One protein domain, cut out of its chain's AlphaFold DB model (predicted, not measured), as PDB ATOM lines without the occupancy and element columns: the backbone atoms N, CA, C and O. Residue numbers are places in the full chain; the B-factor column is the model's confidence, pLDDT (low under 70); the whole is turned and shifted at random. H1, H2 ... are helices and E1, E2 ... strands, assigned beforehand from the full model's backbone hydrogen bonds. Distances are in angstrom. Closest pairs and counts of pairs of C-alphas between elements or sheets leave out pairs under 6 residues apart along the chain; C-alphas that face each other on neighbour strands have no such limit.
ATOM      1  N   PHE A 203     132.993 126.804 141.269       86.56
ATOM      2  CA  PHE A 203     133.581 126.237 140.082       86.56
ATOM      3  C   PHE A 203     135.080 126.400 140.210       86.56
ATOM      4  O   PHE A 203     135.576 127.437 140.658       86.56
ATOM      5  N   ARG A 204     135.806 125.356 139.832       89.69
ATOM      6  CA  ARG A 204     137.263 125.404 139.760       89.69
ATOM      7  C   ARG A 204     137.635 125.792 138.340       89.69
ATOM      8  O   ARG A 204     137.330 125.058 137.407       89.69
ATOM      9  N   VAL A 205     138.254 126.950 138.162       89.50
ATOM     10  CA  VAL A 205     138.783 127.406 136.877       89.50
ATOM     11  C   VAL A 205     140.260 127.045 136.822       89.50
ATOM     12  O   VAL A 205     141.076 127.642 137.518       89.50
ATOM     13  N   ARG A 206     140.606 126.047 136.014       89.50
ATOM     14  CA  ARG A 206     141.949 125.475 135.908       89.50
ATOM     15  C   ARG A 206     142.629 125.962 134.629       89.50
ATOM     16  O   ARG A 206     142.214 125.564 133.551       89.50
ATOM     17  N   ILE A 207     143.672 126.780 134.731       86.75
ATOM     18  CA  ILE A 207     144.449 127.294 133.596       86.75
ATOM     19  C   ILE A 207     145.648 126.380 133.318       86.75
ATOM     20  O   ILE A 207     146.656 126.430 134.025       86.75
ATOM     21  N   GLU A 208     145.541 125.563 132.272       84.75
ATOM     22  CA  GLU A 208     146.610 124.715 131.740       84.75
ATOM     23  C   GLU A 208     147.432 125.491 130.700       84.75
ATOM     24  O   GLU A 208     146.880 126.072 129.763       84.75
ATOM     25  N   LEU A 209     148.758 125.490 130.848       81.06
ATOM     26  CA  LEU A 209     149.682 126.105 129.895       81.06
ATOM     27  C   LEU A 209     150.183 125.044 128.914       81.06
ATOM     28  O   LEU A 209     150.750 124.034 129.331       81.06
ATOM     29  N   CYS A 210     150.001 125.282 127.619       74.44
ATOM     30  CA  CYS A 210     150.536 124.434 126.556       74.44
ATOM     31  C   CYS A 210     151.646 125.145 125.794       74.44
ATOM     32  O   CYS A 210     151.646 126.368 125.673       74.44
ATOM     33  N   ARG A 211     152.553 124.374 125.200       73.19
ATOM     34  CA  ARG A 211     153.532 124.896 124.250       73.19
ATOM     35  C   ARG A 211     152.870 125.109 122.884       73.19
ATOM     36  O   ARG A 211     152.099 124.262 122.452       73.19
ATOM     37  N   HIS A 212     153.195 126.203 122.195       69.88
ATOM     38  CA  HIS A 212     152.657 126.496 120.858       69.88
ATOM     39  C   HIS A 212     152.925 125.400 119.813       69.88
ATOM     40  O   HIS A 212     152.063 125.120 118.985       69.88
ATOM     41  N   ASP A 213     154.082 124.741 119.903       66.75
ATOM     42  CA  ASP A 213     154.486 123.670 118.981       66.75
ATOM     43  C   ASP A 213     153.619 122.402 119.127       66.75
ATOM     44  O   ASP A 213     153.500 121.605 118.193       66.75
ATOM     45  N   ASP A 214     152.976 122.220 120.285       65.88
ATOM     46  CA  ASP A 214     152.093 121.094 120.556       65.88
ATOM     47  C   ASP A 214     150.671 121.443 120.096       65.88
ATOM     48  O   ASP A 214     149.827 121.887 120.873       65.88
ATOM     49  N   GLN A 215     150.366 121.185 118.818       56.34
ATOM     50  CA  GLN A 215     149.011 121.350 118.248       56.34
ATOM     51  C   GLN A 215     147.920 120.602 119.032       56.34
ATOM     52  O   GLN A 215     146.731 120.893 118.904       56.34
ATOM     53  N   ARG A 216     148.320 119.625 119.849       58.09
ATOM     54  CA  ARG A 216     147.452 118.921 120.781       58.09
ATOM     55  C   ARG A 216     147.866 119.303 122.192       58.09
ATOM     56  O   ARG A 216     148.718 118.649 122.788       58.09
ATOM     57  N   CYS A 217     147.168 120.278 122.766       58.28
ATOM     58  CA  CYS A 217     146.979 120.367 124.212       58.28
ATOM     59  C   CYS A 217     146.227 119.114 124.697       58.28
ATOM     60  O   CYS A 217     145.092 119.195 125.159       58.28
ATOM     61  N   GLN A 239     159.082 126.154 135.609       84.38
ATOM     62  CA  GLN A 239     159.619 126.091 136.955       84.38
ATOM     63  C   GLN A 239     158.596 126.655 137.938       84.38
ATOM     64  O   GLN A 239     157.731 127.463 137.597       84.38
ATOM     65  N   ASP A 240     158.715 126.250 139.194       84.69
ATOM     66  CA  ASP A 240     157.888 126.736 140.296       84.69
ATOM     67  C   ASP A 240     157.828 128.270 140.363       84.69
ATOM     68  O   ASP A 240     156.767 128.851 140.611       84.69
ATOM     69  N   ASP A 241     158.956 128.922 140.073       86.44
ATOM     70  CA  ASP A 241     159.077 130.377 140.033       86.44
ATOM     71  C   ASP A 241     158.276 131.024 138.901       86.44
ATOM     72  O   ASP A 241     157.759 132.132 139.073       86.44
ATOM     73  N   ASP A 242     158.127 130.343 137.766       85.00
ATOM     74  CA  ASP A 242     157.353 130.845 136.632       85.00
ATOM     75  C   ASP A 242     155.863 130.846 136.967       85.00
ATOM     76  O   ASP A 242     155.181 131.840 136.729       85.00
ATOM     77  N   TYR A 243     155.362 129.785 137.610       85.44
ATOM     78  CA  TYR A 243     153.976 129.741 138.086       85.44
ATOM     79  C   TYR A 243     153.682 130.827 139.112       85.44
ATOM     80  O   TYR A 243     152.614 131.433 139.054       85.44
ATOM     81  N   ARG A 244     154.619 131.097 140.029       88.12
ATOM     82  CA  ARG A 244     154.467 132.184 141.002       88.12
ATOM     83  C   ARG A 244     154.339 133.531 140.294       88.12
ATOM     84  O   ARG A 244     153.351 134.231 140.505       88.12
ATOM     85  N   LYS A 245     155.265 133.851 139.385       88.44
ATOM     86  CA  LYS A 245     155.218 135.098 138.600       88.44
ATOM     87  C   LYS A 245     153.944 135.211 137.770       88.44
ATOM     88  O   LYS A 245     153.360 136.285 137.688       88.44
ATOM     89  N   LEU A 246     153.492 134.108 137.176       87.44
ATOM     90  CA  LEU A 246     152.243 134.076 136.423       87.44
ATOM     91  C   LEU A 246     151.029 134.299 137.321       87.44
ATOM     92  O   LEU A 246     150.155 135.066 136.944       87.44
ATOM     93  N   SER A 247     150.985 133.699 138.513       90.25
ATOM     94  CA  SER A 247     149.888 133.910 139.466       90.25
ATOM     95  C   SER A 247     149.818 135.342 140.009       90.25
ATOM     96  O   SER A 247     148.736 135.811 140.340       90.25
ATOM     97  N   GLU A 248     150.955 136.042 140.070       90.38
ATOM     98  CA  GLU A 248     151.034 137.453 140.471       90.38
ATOM     99  C   GLU A 248     150.691 138.404 139.312       90.38
ATOM    100  O   GLU A 248     150.133 139.480 139.532       90.38
ATOM    101  N   ALA A 249     151.022 138.021 138.075       88.31
ATOM    102  CA  ALA A 249     150.813 138.845 136.886       88.31
ATOM    103  C   ALA A 249     149.425 138.671 136.248       88.31
ATOM    104  O   ALA A 249     148.928 139.599 135.607       88.31
ATOM    105  N   LEU A 250     148.814 137.493 136.389       89.44
ATOM    106  CA  LEU A 250     147.480 137.191 135.882       89.44
ATOM    107  C   LEU A 250     146.430 137.590 136.914       89.44
ATOM    108  O   LEU A 250     146.464 137.158 138.063       89.44
ATOM    109  N   VAL A 251     145.442 138.357 136.471       92.31
ATOM    110  CA  VAL A 251     144.264 138.706 137.257       92.31
ATOM    111  C   VAL A 251     143.050 138.166 136.519       92.31
ATOM    112  O   VAL A 251     142.709 138.635 135.432       92.31
ATOM    113  N   LEU A 252     142.407 137.154 137.096       91.56
ATOM    114  CA  LEU A 252     141.111 136.684 136.626       91.56
ATOM    115  C   LEU A 252     140.034 137.468 137.365       91.56
ATOM    116  O   LEU A 252     140.000 137.469 138.591       91.56
ATOM    117  N   GLU A 253     139.176 138.151 136.628       94.19
ATOM    118  CA  GLU A 253     138.090 138.953 137.179       94.19
ATOM    119  C   GLU A 253     136.749 138.425 136.678       94.19
ATOM    120  O   GLU A 253     136.623 137.987 135.530       94.19
ATOM    121  N   THR A 254     135.726 138.471 137.524       92.81
ATOM    122  CA  THR A 254     134.345 138.289 137.064       92.81
ATOM    123  C   THR A 254     133.835 139.577 136.409       92.81
ATOM    124  O   THR A 254     134.431 140.643 136.563       92.81
ATOM    125  N   VAL A 255     132.705 139.527 135.696       86.06
ATOM    126  CA  VAL A 255     132.077 140.739 135.106       86.06
ATOM    127  C   VAL A 255     131.749 141.798 136.157       86.06
ATOM    128  O   VAL A 255     131.745 142.988 135.858       86.06
ATOM    129  N   ALA A 256     131.503 141.370 137.397       88.12
ATOM    130  CA  ALA A 256     131.268 142.259 138.528       88.12
ATOM    131  C   ALA A 256     132.552 142.951 139.037       88.12
ATOM    132  O   ALA A 256     132.484 143.774 139.946       88.12
ATOM    133  N   GLY A 257     133.719 142.637 138.464       91.50
ATOM    134  CA  GLY A 257     135.014 143.185 138.869       91.50
ATOM    135  C   GLY A 257     135.613 142.505 140.102       91.50
ATOM    136  O   GLY A 257     136.560 143.025 140.692       91.50
ATOM    137  N   HIS A 258     135.080 141.351 140.518       92.56
ATOM    138  CA  HIS A 258     135.667 140.580 141.610       92.56
ATOM    139  C   HIS A 258     136.925 139.869 141.123       92.56
ATOM    140  O   HIS A 258     136.866 139.044 140.212       92.56
ATOM    141  N   LYS A 259     138.061 140.195 141.744       93.12
ATOM    142  CA  LYS A 259     139.351 139.559 141.475       93.12
ATOM    143  C   LYS A 259     139.393 138.181 142.119       93.12
ATOM    144  O   LYS A 259     139.122 138.036 143.307       93.12
ATOM    145  N   LEU A 260     139.762 137.186 141.329       92.50
ATOM    146  CA  LEU A 260     139.892 135.800 141.733       92.50
ATOM    147  C   LEU A 260     141.364 135.498 141.990       92.50
ATOM    148  O   LEU A 260     142.245 135.896 141.226       92.50
ATOM    149  N   HIS A 261     141.628 134.793 143.085       90.62
ATOM    150  CA  HIS A 261     142.979 134.404 143.460       90.62
ATOM    151  C   HIS A 261     143.313 133.036 142.880       90.62
ATOM    152  O   HIS A 261     142.556 132.076 143.039       90.62
ATOM    153  N   PHE A 262     144.476 132.947 142.242       92.38
ATOM    154  CA  PHE A 262     145.018 131.681 141.782       92.38
ATOM    155  C   PHE A 262     145.707 130.945 142.930       92.38
ATOM    156  O   PHE A 262     146.565 131.485 143.626       92.38
ATOM    157  N   ARG A 263     145.353 129.678 143.090       91.94
ATOM    158  CA  ARG A 263     146.076 128.668 143.846       91.94
ATOM    159  C   ARG A 263     146.852 127.796 142.866       91.94
ATOM    160  O   ARG A 263     146.398 127.512 141.764       91.94
ATOM    161  N   ARG A 264     148.035 127.354 143.273       87.00
ATOM    162  CA  ARG A 264     148.833 126.400 142.504       87.00
ATOM    163  C   ARG A 264     148.505 124.973 142.938       87.00
ATOM    164  O   ARG A 264     148.575 124.685 144.133       87.00
ATOM    165  N   ASP A 265     148.235 124.097 141.973       84.88
ATOM    166  CA  ASP A 265     148.091 122.656 142.198       84.88
ATOM    167  C   ASP A 265     148.669 121.843 141.026       84.88
ATOM    168  O   ASP A 265     148.282 122.024 139.872       84.88
ATOM    169  N   GLY A 266     149.651 120.978 141.301       79.62
ATOM    170  CA  GLY A 266     150.199 120.031 140.317       79.62
ATOM    171  C   GLY A 266     150.694 120.627 138.987       79.62
ATOM    172  O   GLY A 266     150.504 120.013 137.942       79.62
ATOM    173  N   GLY A 267     151.290 121.828 138.995       80.44
ATOM    174  CA  GLY A 267     151.717 122.511 137.760       80.44
ATOM    175  C   GLY A 267     150.572 123.191 137.004       80.44
ATOM    176  O   GLY A 267     150.673 123.457 135.809       80.44
ATOM    177  N   VAL A 268     149.462 123.469 137.681       85.62
ATOM    178  CA  VAL A 268     148.330 124.173 137.092       85.62
ATOM    179  C   VAL A 268     147.889 125.311 138.004       85.62
ATOM    180  O   VAL A 268     148.019 125.230 139.228       85.62
ATOM    181  N   LEU A 269     147.440 126.408 137.396       90.44
ATOM    182  CA  LEU A 269     146.852 127.530 138.118       90.44
ATOM    183  C   LEU A 269     145.356 127.276 138.246       90.44
ATOM    184  O   LEU A 269     144.675 127.052 137.253       90.44
ATOM    185  N   GLU A 270     144.846 127.300 139.461       92.94
ATOM    186  CA  GLU A 270     143.453 127.027 139.768       92.94
ATOM    187  C   GLU A 270     142.852 128.226 140.494       92.94
ATOM    188  O   GLU A 270     143.402 128.697 141.480       92.94
ATOM    189  N   ALA A 271     141.716 128.726 140.031       93.06
ATOM    190  CA  ALA A 271     140.936 129.731 140.736       93.06
ATOM    191  C   ALA A 271     139.597 129.129 141.167       93.06
ATOM    192  O   ALA A 271     138.959 128.401 140.411       93.06
ATOM    193  N   ILE A 272     139.161 129.449 142.383       90.69
ATOM    194  CA  ILE A 272     137.830 129.085 142.875       90.69
ATOM    195  C   ILE A 272     136.904 130.266 142.614       90.69
ATOM    196  O   ILE A 272     137.194 131.382 143.041       90.69
ATOM    197  N   VAL A 273     135.793 130.013 141.927       90.69
ATOM    198  CA  VAL A 273     134.794 131.029 141.588       90.69
ATOM    199  C   VAL A 273     133.454 130.614 142.152       90.69
ATOM    200  O   VAL A 273     132.984 129.519 141.865       90.69
ATOM    201  N   LEU A 274     132.820 131.482 142.931       89.12
ATOM    202  CA  LEU A 274     131.481 131.231 143.451       89.12
ATOM    203  C   LEU A 274     130.440 131.541 142.363       89.12
ATOM    204  O   LEU A 274     130.571 132.540 141.659       89.12
ATOM    205  N   ASP A 275     129.389 130.722 142.231       86.25
ATOM    206  CA  ASP A 275     128.315 130.929 141.234       86.25
ATOM    207  C   ASP A 275     127.713 132.335 141.321       86.25
ATOM    208  O   ASP A 275     127.474 132.987 140.306       86.25
ATOM    209  N   ARG A 276     127.552 132.839 142.550       84.62
ATOM    210  CA  ARG A 276     127.026 134.182 142.809       84.62
ATOM    211  C   ARG A 276     127.878 135.301 142.203       84.62
ATOM    212  O   ARG A 276     127.329 136.335 141.834       84.62
ATOM    213  N   ASP A 277     129.190 135.094 142.062       87.88
ATOM    214  CA  ASP A 277     130.121 136.113 141.567       87.88
ATOM    215  C   ASP A 277     130.210 136.114 140.031       87.88
ATOM    216  O   ASP A 277     130.686 137.084 139.438       87.88
ATOM    217  N   MET A 278     129.748 135.044 139.372       84.81
ATOM    218  CA  MET A 278     129.801 134.886 137.915       84.81
ATOM    219  C   MET A 278     128.745 135.705 137.162       84.81
ATOM    220  O   MET A 278     128.910 135.988 135.970       84.81
ATOM    221  N   GLY A 279     127.665 136.095 137.842       85.06
ATOM    222  CA  GLY A 279     126.518 136.747 137.219       85.06
ATOM    223  C   GLY A 279     125.770 135.842 136.220       85.06
ATOM    224  O   GLY A 279     126.172 134.710 135.951       85.06
ATOM    225  N   PRO A 280     124.674 136.334 135.619       85.69
ATOM    226  CA  PRO A 280     123.785 135.519 134.784       85.69
ATOM    227  C   PRO A 280     124.417 135.058 133.463       85.69
ATOM    228  O   PRO A 280     123.903 134.144 132.831       85.69
ATOM    229  N   GLN A 281     125.501 135.702 133.026       85.69
ATOM    230  CA  GLN A 281     126.176 135.397 131.761       85.69
ATOM    231  C   GLN A 281     127.457 134.572 131.939       85.69
ATOM    232  O   GLN A 281     128.104 134.283 130.935       85.69
ATOM    233  N   ARG A 282     127.852 134.247 133.182       88.00
ATOM    234  CA  ARG A 282     129.062 133.472 133.505       88.00
ATOM    235  C   ARG A 282     130.281 133.870 132.678       88.00
ATOM    236  O   ARG A 282     130.917 133.030 132.034       88.00
ATOM    237  N   MET A 283     130.569 135.172 132.648       88.19
ATOM    238  CA  MET A 283     131.723 135.670 131.907       88.19
ATOM    239  C   MET A 283     132.900 135.948 132.829       88.19
ATOM    240  O   MET A 283     132.749 136.456 133.944       88.19
ATOM    241  N   PHE A 284     134.082 135.655 132.314       89.25
ATOM    242  CA  PHE A 284     135.347 135.948 132.962       89.25
ATOM    243  C   PHE A 284     136.165 136.876 132.098       89.25
ATOM    244  O   PHE A 284     136.096 136.833 130.873       89.25
ATOM    245  N   ARG A 285     136.986 137.682 132.753       89.75
ATOM    246  CA  ARG A 285     137.985 138.521 132.122       89.75
ATOM    247  C   ARG A 285     139.340 138.103 132.657       89.75
ATOM    248  O   ARG A 285     139.599 138.230 133.850       89.75
ATOM    249  N   LEU A 286     140.195 137.580 131.789       88.31
ATOM    250  CA  LEU A 286     141.590 137.354 132.136       88.31
ATOM    251  C   LEU A 286     142.355 138.616 131.747       88.31
ATOM    252  O   LEU A 286     142.303 139.052 130.605       88.31
ATOM    253  N   SER A 287     143.011 139.254 132.704       88.56
ATOM    254  CA  SER A 287     143.686 140.528 132.485       88.56
ATOM    255  C   SER A 287     145.057 140.535 133.140       88.56
ATOM    256  O   SER A 287     145.377 139.709 133.994       88.56
ATOM    257  N   THR A 288     145.887 141.464 132.694       88.56
ATOM    258  CA  THR A 288     147.273 141.607 133.122       88.56
ATOM    259  C   THR A 288     147.520 143.090 133.397       88.56
ATOM    260  O   THR A 288     147.326 143.919 132.501       88.56
ATOM    261  N   PRO A 289     147.934 143.482 134.616       84.88
ATOM    262  CA  PRO A 289     148.085 144.896 134.967       84.88
ATOM    263  C   PRO A 289     149.094 145.641 134.080       84.88
ATOM    264  O   PRO A 289     148.961 146.842 133.866       84.88
ATOM    265  N   GLY A 290     150.096 144.925 133.556       83.19
ATOM    266  CA  GLY A 290     151.189 145.467 132.742       83.19
ATOM    267  C   GLY A 290     150.958 145.467 131.225       83.19
ATOM    268  O   GLY A 290     151.908 145.705 130.485       83.19
ATOM    269  N   GLY A 291     149.739 145.194 130.747       82.44
ATOM    270  CA  GLY A 291     149.437 145.086 129.313       82.44
ATOM    271  C   GLY A 291     149.467 143.644 128.789       82.44
ATOM    272  O   GLY A 291     149.775 142.720 129.539       82.44
ATOM    273  N   PRO A 292     149.129 143.414 127.508       76.12
ATOM    274  CA  PRO A 292     148.660 142.121 126.993       76.12
ATOM    275  C   PRO A 292     149.724 141.021 126.898       76.12
ATOM    276  O   PRO A 292     149.407 139.956 126.379       76.12
ATOM    277  N   ILE A 293     150.966 141.256 127.334       76.25
ATOM    278  CA  ILE A 293     152.079 140.303 127.254       76.25
ATOM    279  C   ILE A 293     152.754 140.209 128.626       76.25
ATOM    280  O   ILE A 293     153.283 141.198 129.130       76.25
ATOM    281  N   ILE A 294     152.783 139.009 129.206       75.06
ATOM    282  CA  ILE A 294     153.564 138.690 130.405       75.06
ATOM    283  C   ILE A 294     154.811 137.926 129.980       75.06
ATOM    284  O   ILE A 294     154.718 136.902 129.307       75.06
ATOM    285  N   THR A 295     155.975 138.393 130.428       77.00
ATOM    286  CA  THR A 295     157.234 137.646 130.313       77.00
ATOM    287  C   THR A 295     157.578 137.070 131.685       77.00
ATOM    288  O   THR A 295     158.011 137.809 132.567       77.00
ATOM    289  N   ALA A 296     157.347 135.772 131.902       69.62
ATOM    290  CA  ALA A 296     157.635 135.128 133.195       69.62
ATOM    291  C   ALA A 296     159.130 134.776 133.333       69.62
ATOM    292  O   ALA A 296     159.767 135.007 134.371       69.62
ATOM    293  N   THR A 297     159.708 134.296 132.237       73.69
ATOM    294  CA  THR A 297     161.106 133.877 132.104       73.69
ATOM    295  C   THR A 297     161.584 134.181 130.685       73.69
ATOM    296  O   THR A 297     160.756 134.287 129.773       73.69
ATOM    297  N   PRO A 298     162.901 134.334 130.455       71.94
ATOM    298  CA  PRO A 298     163.439 134.500 129.111       71.94
ATOM    299  C   PRO A 298     162.962 133.362 128.201       71.94
ATOM    300  O   PRO A 298     163.270 132.198 128.440       71.94
ATOM    301  N   GLY A 299     162.179 133.711 127.180       66.00
ATOM    302  CA  GLY A 299     161.619 132.767 126.213       66.00
ATOM    303  C   GLY A 299     160.197 132.274 126.497       66.00
ATOM    304  O   GLY A 299     159.645 131.583 125.647       66.00
ATOM    305  N   LEU A 300     159.571 132.651 127.619       71.12
ATOM    306  CA  LEU A 300     158.152 132.391 127.884       71.12
ATOM    307  C   LEU A 300     157.369 133.707 127.886       71.12
ATOM    308  O   LEU A 300     157.360 134.435 128.882       71.12
ATOM    309  N   ALA A 301     156.705 133.990 126.764       70.69
ATOM    310  CA  ALA A 301     155.771 135.096 126.632       70.69
ATOM    311  C   ALA A 301     154.342 134.544 126.566       70.69
ATOM    312  O   ALA A 301     154.002 133.752 125.686       70.69
ATOM    313  N   ILE A 302     153.498 134.963 127.504       73.00
ATOM    314  CA  ILE A 302     152.068 134.652 127.483       73.00
ATOM    315  C   ILE A 302     151.344 135.922 127.100       73.00
ATOM    316  O   ILE A 302     151.486 136.935 127.785       73.00
ATOM    317  N   SER A 303     150.571 135.872 126.019       72.06
ATOM    318  CA  SER A 303     149.691 136.975 125.678       72.06
ATOM    319  C   SER A 303     148.254 136.669 126.076       72.06
ATOM    320  O   SER A 303     147.745 135.566 125.883       72.06
ATOM    321  N   VAL A 304     147.641 137.653 126.726       75.19
ATOM    322  CA  VAL A 304     146.334 137.552 127.365       75.19
ATOM    323  C   VAL A 304     145.410 138.571 126.718       75.19
ATOM    324  O   VAL A 304     145.737 139.757 126.649       75.19
ATOM    325  N   SER A 305     144.249 138.112 126.253       76.69
ATOM    326  CA  SER A 305     143.194 139.009 125.789       76.69
ATOM    327  C   SER A 305     142.393 139.530 126.969       76.69
ATOM    328  O   SER A 305     141.940 138.755 127.803       76.69
ATOM    329  N   ASN A 306     142.187 140.842 126.991       81.12
ATOM    330  CA  ASN A 306     141.426 141.535 128.024       81.12
ATOM    331  C   ASN A 306     139.903 141.506 127.773       81.12
ATOM    332  O   ASN A 306     139.151 142.208 128.453       81.12
ATOM    333  N   GLU A 307     139.456 140.764 126.758       82.56
ATOM    334  CA  GLU A 307     138.045 140.629 126.410       82.56
ATOM    335  C   GLU A 307     137.344 139.624 127.336       82.56
ATOM    336  O   GLU A 307     137.894 138.557 127.625       82.56
ATOM    337  N   PRO A 308     136.129 139.939 127.818       85.19
ATOM    338  CA  PRO A 308     135.358 138.992 128.601       85.19
ATOM    339  C   PRO A 308     134.920 137.815 127.722       85.19
ATOM    340  O   PRO A 308     134.411 138.008 126.618       85.19
ATOM    341  N   PHE A 309     135.062 136.594 128.227       83.69
ATOM    342  CA  PHE A 309     134.605 135.382 127.553       83.69
ATOM    343  C   PHE A 309     133.499 134.702 128.360       83.69
ATOM    344  O   PHE A 309     133.574 134.614 129.584       83.69
ATOM    345  N   ASN A 310     132.465 134.224 127.666       85.31
ATOM    346  CA  ASN A 310     131.326 133.518 128.253       85.31
ATOM    347  C   ASN A 310     131.614 132.011 128.295       85.31
ATOM    348  O   ASN A 310     131.861 131.405 127.252       85.31
ATOM    349  N   VAL A 311     131.569 131.412 129.485       80.81
ATOM    350  CA  VAL A 311     131.909 129.993 129.666       80.81
ATOM    351  C   VAL A 311     130.843 129.052 129.132       80.81
ATOM    352  O   VAL A 311     131.191 128.019 128.568       80.81
ATOM    353  N   ASP A 312     129.565 129.413 129.227       80.44
ATOM    354  CA  ASP A 312     128.490 128.583 128.681       80.44
ATOM    355  C   ASP A 312     128.619 128.476 127.150       80.44
ATOM    356  O   ASP A 312     128.496 127.388 126.593       80.44
ATOM    357  N   ARG A 313     129.014 129.559 126.462       78.94
ATOM    358  CA  ARG A 313     129.303 129.519 125.013       78.94
ATOM    359  C   ARG A 313     130.478 128.613 124.649       78.94
ATOM    360  O   ARG A 313     130.467 128.025 123.573       78.94
ATOM    361  N   LEU A 314     131.485 128.496 125.517       68.81
ATOM    362  CA  LEU A 314     132.593 127.552 125.316       68.81
ATOM    363  C   LEU A 314     132.133 126.094 125.470       68.81
ATOM    364  O   LEU A 314     132.744 125.194 124.903       68.81
ATOM    365  N   MET A 315     131.060 125.865 126.230       66.81
ATOM    366  CA  MET A 315     130.479 124.545 126.476       66.81
ATOM    367  C   MET A 315     129.469 124.113 125.404       66.81
ATOM    368  O   MET A 315     129.275 122.918 125.205       66.81
ATOM    369  N   GLU A 316     128.833 125.062 124.711       68.88
ATOM    370  CA  GLU A 316     127.857 124.805 123.639       68.88
ATOM    371  C   GLU A 316     128.490 124.330 122.319       68.88
ATOM    372  O   GLU A 316     127.767 124.022 121.366       68.88
ATOM    373  N   ALA A 317     129.824 124.235 122.242       57.16
ATOM    374  CA  ALA A 317     130.496 123.742 121.050       57.16
ATOM    375  C   ALA A 317     129.978 122.332 120.685       57.16
ATOM    376  O   ALA A 317     129.939 121.435 121.534       57.16
ATOM    377  N   PRO A 318     129.518 122.122 119.438       50.69
ATOM    378  CA  PRO A 318     128.646 121.009 119.097       50.69
ATOM    379  C   PRO A 318     129.343 119.662 119.311       50.69
ATOM    380  O   PRO A 318     130.405 119.402 118.749       50.69
ATOM    381  N   ASN A 319     128.671 118.779 120.059       50.00
ATOM    382  CA  ASN A 319     129.045 117.399 120.418       50.00
ATOM    383  C   ASN A 319     129.303 116.434 119.226       50.00
ATOM    384  O   ASN A 319     129.244 115.218 119.397       50.00
ATOM    385  N   GLY A 320     129.555 116.932 118.013       44.81
ATOM    386  CA  GLY A 320     129.618 116.145 116.779       44.81
ATOM    387  C   GLY A 320     130.836 116.375 115.883       44.81
ATOM    388  O   GLY A 320     130.969 115.659 114.895       44.81
ATOM    389  N   MET A 321     131.738 117.311 116.193       40.75
ATOM    390  CA  MET A 321     133.015 117.445 115.476       40.75
ATOM    391  C   MET A 321     134.161 117.334 116.482       40.75
ATOM    392  O   MET A 321     134.230 118.097 117.442       40.75
ATOM    393  N   GLY A 322     134.992 116.301 116.326       44.81
ATOM    394  CA  GLY A 322     135.996 115.902 117.314       44.81
ATOM    395  C   GLY A 322     136.935 117.038 117.709       44.81
ATOM    396  O   GLY A 322     137.419 117.742 116.840       44.81
ATOM    397  N   GLU A 323     137.174 117.191 119.016       49.41
ATOM    398  CA  GLU A 323     138.220 118.006 119.672       49.41
ATOM    399  C   GLU A 323     138.426 119.476 119.227       49.41
ATOM    400  O   GLU A 323     139.215 120.168 119.862       49.41
ATOM    401  N   GLU A 324     137.712 120.009 118.234       49.44
ATOM    402  CA  GLU A 324     137.970 121.318 117.605       49.44
ATOM    403  C   GLU A 324     136.978 122.428 117.983       49.44
ATOM    404  O   GLU A 324     136.981 123.503 117.393       49.44
ATOM    405  N   GLY A 325     136.173 122.215 119.024       49.25
ATOM    406  CA  GLY A 325     135.202 123.186 119.543       49.25
ATOM    407  C   GLY A 325     135.779 124.359 120.354       49.25
ATOM    408  O   GLY A 325     135.048 124.958 121.136       49.25
ATOM    409  N   GLY A 326     137.068 124.670 120.223       58.09
ATOM    410  CA  GLY A 326     137.702 125.749 120.980       58.09
ATOM    411  C   GLY A 326     137.342 127.118 120.410       58.09
ATOM    412  O   GLY A 326     137.527 127.360 119.216       58.09
ATOM    413  N   SER A 327     136.878 128.046 121.252       59.31
ATOM    414  CA  SER A 327     136.801 129.448 120.833       59.31
ATOM    415  C   SER A 327     138.220 129.993 120.779       59.31
ATOM    416  O   SER A 327     138.919 130.097 121.793       59.31
ATOM    417  N   CYS A 328     138.661 130.278 119.565       62.09
ATOM    418  CA  CYS A 328     139.942 130.889 119.321       62.09
ATOM    419  C   CYS A 328     139.842 132.397 119.553       62.09
ATOM    420  O   CYS A 328     139.172 133.095 118.787       62.09
ATOM    421  N   ILE A 329     140.533 132.914 120.569       61.28
ATOM    422  CA  ILE A 329     140.730 134.359 120.678       61.28
ATOM    423  C   ILE A 329     141.841 134.734 119.701       61.28
ATOM    424  O   ILE A 329     143.028 134.486 119.939       61.28
ATOM    425  N   LYS A 330     141.422 135.275 118.558       56.38
ATOM    426  CA  LYS A 330     142.309 135.744 117.498       56.38
ATOM    427  C   LYS A 330     142.936 137.081 117.878       56.38
ATOM    428  O   LYS A 330     142.261 137.962 118.404       56.38
ATOM    429  N   THR A 331     144.210 137.258 117.558       55.03
ATOM    430  CA  THR A 331     144.815 138.592 117.491       55.03
ATOM    431  C   THR A 331     144.463 139.322 116.201       55.03
ATOM    432  O   THR A 331     143.964 138.707 115.261       55.03
ATOM    433  N   PRO A 332     144.814 140.622 116.093       49.56
ATOM    434  CA  PRO A 332     144.807 141.345 114.820       49.56
ATOM    435  C   PRO A 332     145.578 140.648 113.685       49.56
ATOM    436  O   PRO A 332     145.360 140.969 112.524       49.56
ATOM    437  N   SER A 333     146.481 139.713 114.010       53.78
ATOM    438  CA  SER A 333     147.247 138.902 113.058       53.78
ATOM    439  C   SER A 333     146.568 137.581 112.658       53.78
ATOM    440  O   SER A 333     147.216 136.736 112.060       53.78
ATOM    441  N   ASP A 334     145.300 137.352 113.020       56.09
ATOM    442  CA  ASP A 334     144.538 136.114 112.748       56.09
ATOM    443  C   ASP A 334     145.105 134.813 113.370       56.09
ATOM    444  O   ASP A 334     144.473 133.756 113.282       56.09
ATOM    445  N   ALA A 335     146.245 134.877 114.063       56.22
ATOM    446  CA  ALA A 335     146.810 133.759 114.804       56.22
ATOM    447  C   ALA A 335     145.994 133.468 116.076       56.22
ATOM    448  O   ALA A 335     145.581 134.373 116.809       56.22
ATOM    449  N   CYS A 336     145.770 132.181 116.346       56.34
ATOM    450  CA  CYS A 336     145.054 131.749 117.535       56.34
ATOM    451  C   CYS A 336     145.942 131.833 118.770       56.34
ATOM    452  O   CYS A 336     146.782 130.962 118.989       56.34
ATOM    453  N   LEU A 337     145.767 132.885 119.564       55.16
ATOM    454  CA  LEU A 337     146.676 133.182 120.667       55.16
ATOM    455  C   LEU A 337     146.240 132.534 121.977       55.16
ATOM    456  O   LEU A 337     147.064 132.078 122.766       55.16
ATOM    457  N   LEU A 338     144.930 132.405 122.163       58.19
ATOM    458  CA  LEU A 338     144.349 131.671 123.273       58.19
ATOM    459  C   LEU A 338     143.280 130.729 122.722       58.19
ATOM    460  O   LEU A 338     142.286 131.181 122.150       58.19
ATOM    461  N   ARG A 339     143.481 129.422 122.890       62.00
ATOM    462  CA  ARG A 339     142.465 128.420 122.565       62.00
ATOM    463  C   ARG A 339     141.742 128.016 123.837       62.00
ATOM    464  O   ARG A 339     142.225 127.186 124.600       62.00
ATOM    465  N   LEU A 340     140.572 128.601 124.050       61.06
ATOM    466  CA  LEU A 340     139.733 128.264 125.188       61.06
ATOM    467  C   LEU A 340     138.950 126.985 124.884       61.06
ATOM    468  O   LEU A 340     137.922 127.028 124.215       61.06
ATOM    469  N   ASP A 341     139.432 125.853 125.393       62.78
ATOM    470  CA  ASP A 341     138.665 124.608 125.420       62.78
ATOM    471  C   ASP A 341     138.088 124.417 126.824       62.78
ATOM    472  O   ASP A 341     138.806 123.997 127.730       62.78
ATOM    473  N   ALA A 342     136.797 124.698 127.011       60.75
ATOM    474  CA  ALA A 342     136.122 124.384 128.263       60.75
ATOM    475  C   ALA A 342     135.687 122.917 128.261       60.75
ATOM    476  O   ALA A 342     135.048 122.424 127.334       60.75
ATOM    477  N   LYS A 343     136.020 122.198 129.330       65.12
ATOM    478  CA  LYS A 343     135.500 120.853 129.565       65.12
ATOM    479  C   LYS A 343     134.993 120.768 130.984       65.12
ATOM    480  O   LYS A 343     135.811 120.794 131.895       65.12
ATOM    481  N   ILE A 344     133.686 120.578 131.156       63.31
ATOM    482  CA  ILE A 344     133.137 120.216 132.463       63.31
ATOM    483  C   ILE A 344     133.653 118.824 132.802       63.31
ATOM    484  O   ILE A 344     133.309 117.824 132.164       63.31
ATOM    485  N   ARG A 345     134.508 118.769 133.817       65.38
ATOM    486  CA  ARG A 345     134.754 117.540 134.559       65.38
ATOM    487  C   ARG A 345     134.050 117.656 135.892       65.38
ATOM    488  O   ARG A 345     134.137 118.682 136.558       65.38
ATOM    489  N   THR A 346     133.345 116.598 136.242       66.06
ATOM    490  CA  THR A 346     132.905 116.365 137.607       66.06
ATOM    491  C   THR A 346     134.074 115.671 138.291       66.06
ATOM    492  O   THR A 346     134.404 114.546 137.920       66.06
ATOM    493  N   ASP A 347     134.758 116.382 139.187       63.09
ATOM    494  CA  ASP A 347     135.823 115.790 140.005       63.09
ATOM    495  C   ASP A 347     135.236 114.735 140.969       63.09
ATOM    496  O   ASP A 347     134.009 114.620 141.084       63.09
ATOM    497  N   GLU A 348     136.076 113.985 141.685       66.88
ATOM    498  CA  GLU A 348     135.639 113.053 142.741       66.88
ATOM    499  C   GLU A 348     134.712 113.750 143.760       66.88
ATOM    500  O   GLU A 348     133.715 113.174 144.205       66.88
ATOM    501  N   ASP A 349     134.950 115.044 144.001       66.06
ATOM    502  CA  ASP A 349     134.160 115.932 144.866       66.06
ATOM    503  C   ASP A 349     132.821 116.402 144.261       66.06
ATOM    504  O   ASP A 349     132.084 117.178 144.870       66.06
ATOM    505  N   ARG A 350     132.489 115.983 143.036       71.75
ATOM    506  CA  ARG A 350     131.335 116.458 142.247       71.75
ATOM    507  C   ARG A 350     131.329 117.953 141.914       71.75
ATOM    508  O   ARG A 350     130.295 118.495 141.518       71.75
ATOM    509  N   VAL A 351     132.479 118.605 142.027       77.06
ATOM    510  CA  VAL A 351     132.672 120.010 141.660       77.06
ATOM    511  C   VAL A 351     132.808 120.121 140.145       77.06
ATOM    512  O   VAL A 351     133.478 119.299 139.516       77.06
ATOM    513  N   GLN A 352     132.169 121.129 139.553       77.94
ATOM    514  CA  GLN A 352     132.352 121.436 138.139       77.94
ATOM    515  C   GLN A 352     133.685 122.163 137.948       77.94
ATOM    516  O   GLN A 352     133.912 123.241 138.501       77.94
ATOM    517  N   VAL A 353     134.574 121.552 137.170       80.62
ATOM    518  CA  VAL A 353     135.870 122.131 136.812       80.62
ATOM    519  C   VAL A 353     135.786 122.676 135.392       80.62
ATOM    520  O   VAL A 353     135.494 121.917 134.469       80.62
ATOM    521  N   TYR A 354     136.062 123.965 135.215       81.62
ATOM    522  CA  TYR A 354     136.297 124.592 133.920       81.62
ATOM    523  C   TYR A 354     137.791 124.603 133.646       81.62
ATOM    524  O   TYR A 354     138.550 125.311 134.300       81.62
ATOM    525  N   VAL A 355     138.229 123.818 132.671       79.75
ATOM    526  CA  VAL A 355     139.612 123.885 132.202       79.75
ATOM    527  C   VAL A 355     139.711 125.001 131.163       79.75
ATOM    528  O   VAL A 355     138.898 125.064 130.255       79.75
ATOM    529  N   ILE A 356     140.675 125.897 131.322       78.81
ATOM    530  CA  ILE A 356     141.066 126.932 130.372       78.81
ATOM    531  C   ILE A 356     142.455 126.558 129.883       78.81
ATOM    532  O   ILE A 356     143.360 126.347 130.683       78.81
ATOM    533  N   ARG A 357     142.649 126.478 128.571       74.81
ATOM    534  CA  ARG A 357     143.959 126.185 127.991       74.81
ATOM    535  C   ARG A 357     144.529 127.453 127.393       74.81
ATOM    536  O   ARG A 357     143.903 128.099 126.564       74.81
ATOM    537  N   ALA A 358     145.708 127.838 127.849       72.50
ATOM    538  CA  ALA A 358     146.437 128.957 127.283       72.50
ATOM    539  C   ALA A 358     147.644 128.405 126.529       72.50
ATOM    540  O   ALA A 358     148.452 127.653 127.076       72.50
ATOM    541  N   VAL A 359     147.750 128.759 125.252       67.12
ATOM    542  CA  VAL A 359     148.884 128.369 124.420       67.12
ATOM    543  C   VAL A 359     149.961 129.430 124.605       67.12
ATOM    544  O   VAL A 359     149.783 130.585 124.232       67.12
ATOM    545  N   ALA A 360     151.075 129.056 125.222       66.31
ATOM    546  CA  ALA A 360     152.216 129.935 125.388       66.31
ATOM    547  C   ALA A 360     153.088 129.891 124.127       66.31
ATOM    548  O   ALA A 360     153.574 128.827 123.720       66.31
ATOM    549  N   ALA A 361     153.305 131.056 123.520       62.28
ATOM    550  CA  ALA A 361     154.275 131.211 122.448       62.28
ATOM    551  C   ALA A 361     155.679 131.265 123.066       62.28
ATOM    552  O   ALA A 361     156.016 132.177 123.822       62.28
ATOM    553  N   VAL A 362     156.508 130.269 122.754       58.38
ATOM    554  CA  VAL A 362     157.912 130.268 123.170       58.38
ATOM    555  C   VAL A 362     158.686 131.106 122.159       58.38
ATOM    556  O   VAL A 362     158.940 130.656 121.044       58.38
ATOM    557  N   THR A 363     159.050 132.338 122.513       58.44
ATOM    558  CA  THR A 363     159.891 133.159 121.633       58.44
ATOM    559  C   THR A 363     161.350 132.796 121.870       58.44
ATOM    560  O   THR A 363     161.923 133.122 122.904       58.44
TER     561      THR A 363
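Overview. This is residues 203 to 217 and 239 to 363 of the 379 residues of an uncharacterized protein of Azospirillum brasilense (UniProt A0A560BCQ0). The main body is a loosely closed, barrel-like ring: one strongly twisted sheet, with the long strands E1 and E11 side by side, makes one wall, and the small two-stranded sheet E2 and E5 makes the wall across from it. Short pairings of residues 259 to 260 with E2 and of residues 309 to 310 with E5 help to close the ring; H1 lies at one end with the twisted sheet curled round it, H2 lies at the other end, and the hairpin E8 and E9 packs on E11 through E9. The printed part has 140 residues, with three named helices and eleven named strands in the order E1 H1 E2 E3 E4 H2 E5 E6 E7 H3 E8 E9 E10 E11. The class is mixed, helices and strands; the twisted sheet is branched and mixed in direction, and the two small sheets are antiparallel. The whole is compact and rounded, with a radius of gyration of the C-alphas of 14.6 A and spans of 38 by 33 by 30 A.

Arrangement. In the branched sheet, E1, residues 203 to 211, and E11, residues 352 to 362, are parallel neighbours at 23 degrees, with N 206 and O 354 at 2.8 A. On the other side of E1 is E4, residues 268 to 274, antiparallel to it at 155 degrees, with N 205 and O 271 at 2.8 A. E3, residues 262 to 265, is an edge strand and forms a hairpin with E4, with N 263 and O 270 at 2.7 A. E11 has three neighbours, and its pairing is staggered: E10, residues 344 to 346, lies beside residues 352 to 354 and E7, residues 300 to 303, beside residues 360 to 362, both on the side away from E1. E10 and E11 form a hairpin, with N 353 and O 345 at 3.0 A. E7 and E11 are antiparallel at 119 degrees, with no N and O within hydrogen-bond range across the pair. E6, residues 293 to 297, forms a hairpin with E7, with N 294 and O 302 at 2.8 A. H1, residues 240 to 249, is on this sheet, which curls round it; its closest C-alphas to E6 are those of Asp 242 and Ala 296, 5.5 A apart. E2, residues 251 to 254, and E5, residues 283 to 287, are antiparallel at 158 degrees, with N 253 and O 285 at 2.8 A. E2 and E4 are near each other, while E1 and E5 are apart. H2, residues 275 to 278, is not on the branched sheet; its closest C-alpha to E2 is that of Met 278, 5.7 A from that of Thr 254. E8, residues 327 to 330, and E9, residues 336 to 340, form a hairpin, with N 329 and O 338 at 2.9 A. E9 and E11 have 12 pairs of C-alphas within 8 A, the closest those of Leu 338 and Ala 358 at 5.3 A. H3, residues 311 to 315, only grazes the branched sheet. Every O i to N i+4 pair is within hydrogen-bond range in H1 and H3, and H2 is too short for such a pair.

Along the chain. E11 is the longest strand, 30.9 A from C-alpha 352 at (132.352, 121.436, 138.139) to C-alpha 362 at (157.912, 130.268, 123.170). E1 begins at C-alpha 203, (133.581, 126.237, 140.082), and measures 25.5 A. E4 measures 19.3 A, H1 14.4 A, E5 12.9 A and E6 12.1 A.

Size, cuts and confidence. The two C-alphas farthest apart are those of Ser 333 and Asp 349, 41.4 A. Residues 218 to 238 are not printed, and C-alphas 217 and 239 are 18.8 A apart across the cut. The link H3 to E8 is long, with 11 residues. The mean pLDDT of the printed part is 75.5; residues 212 to 217, 296, 299, 314 to 349 and 359 to 363 are under 70.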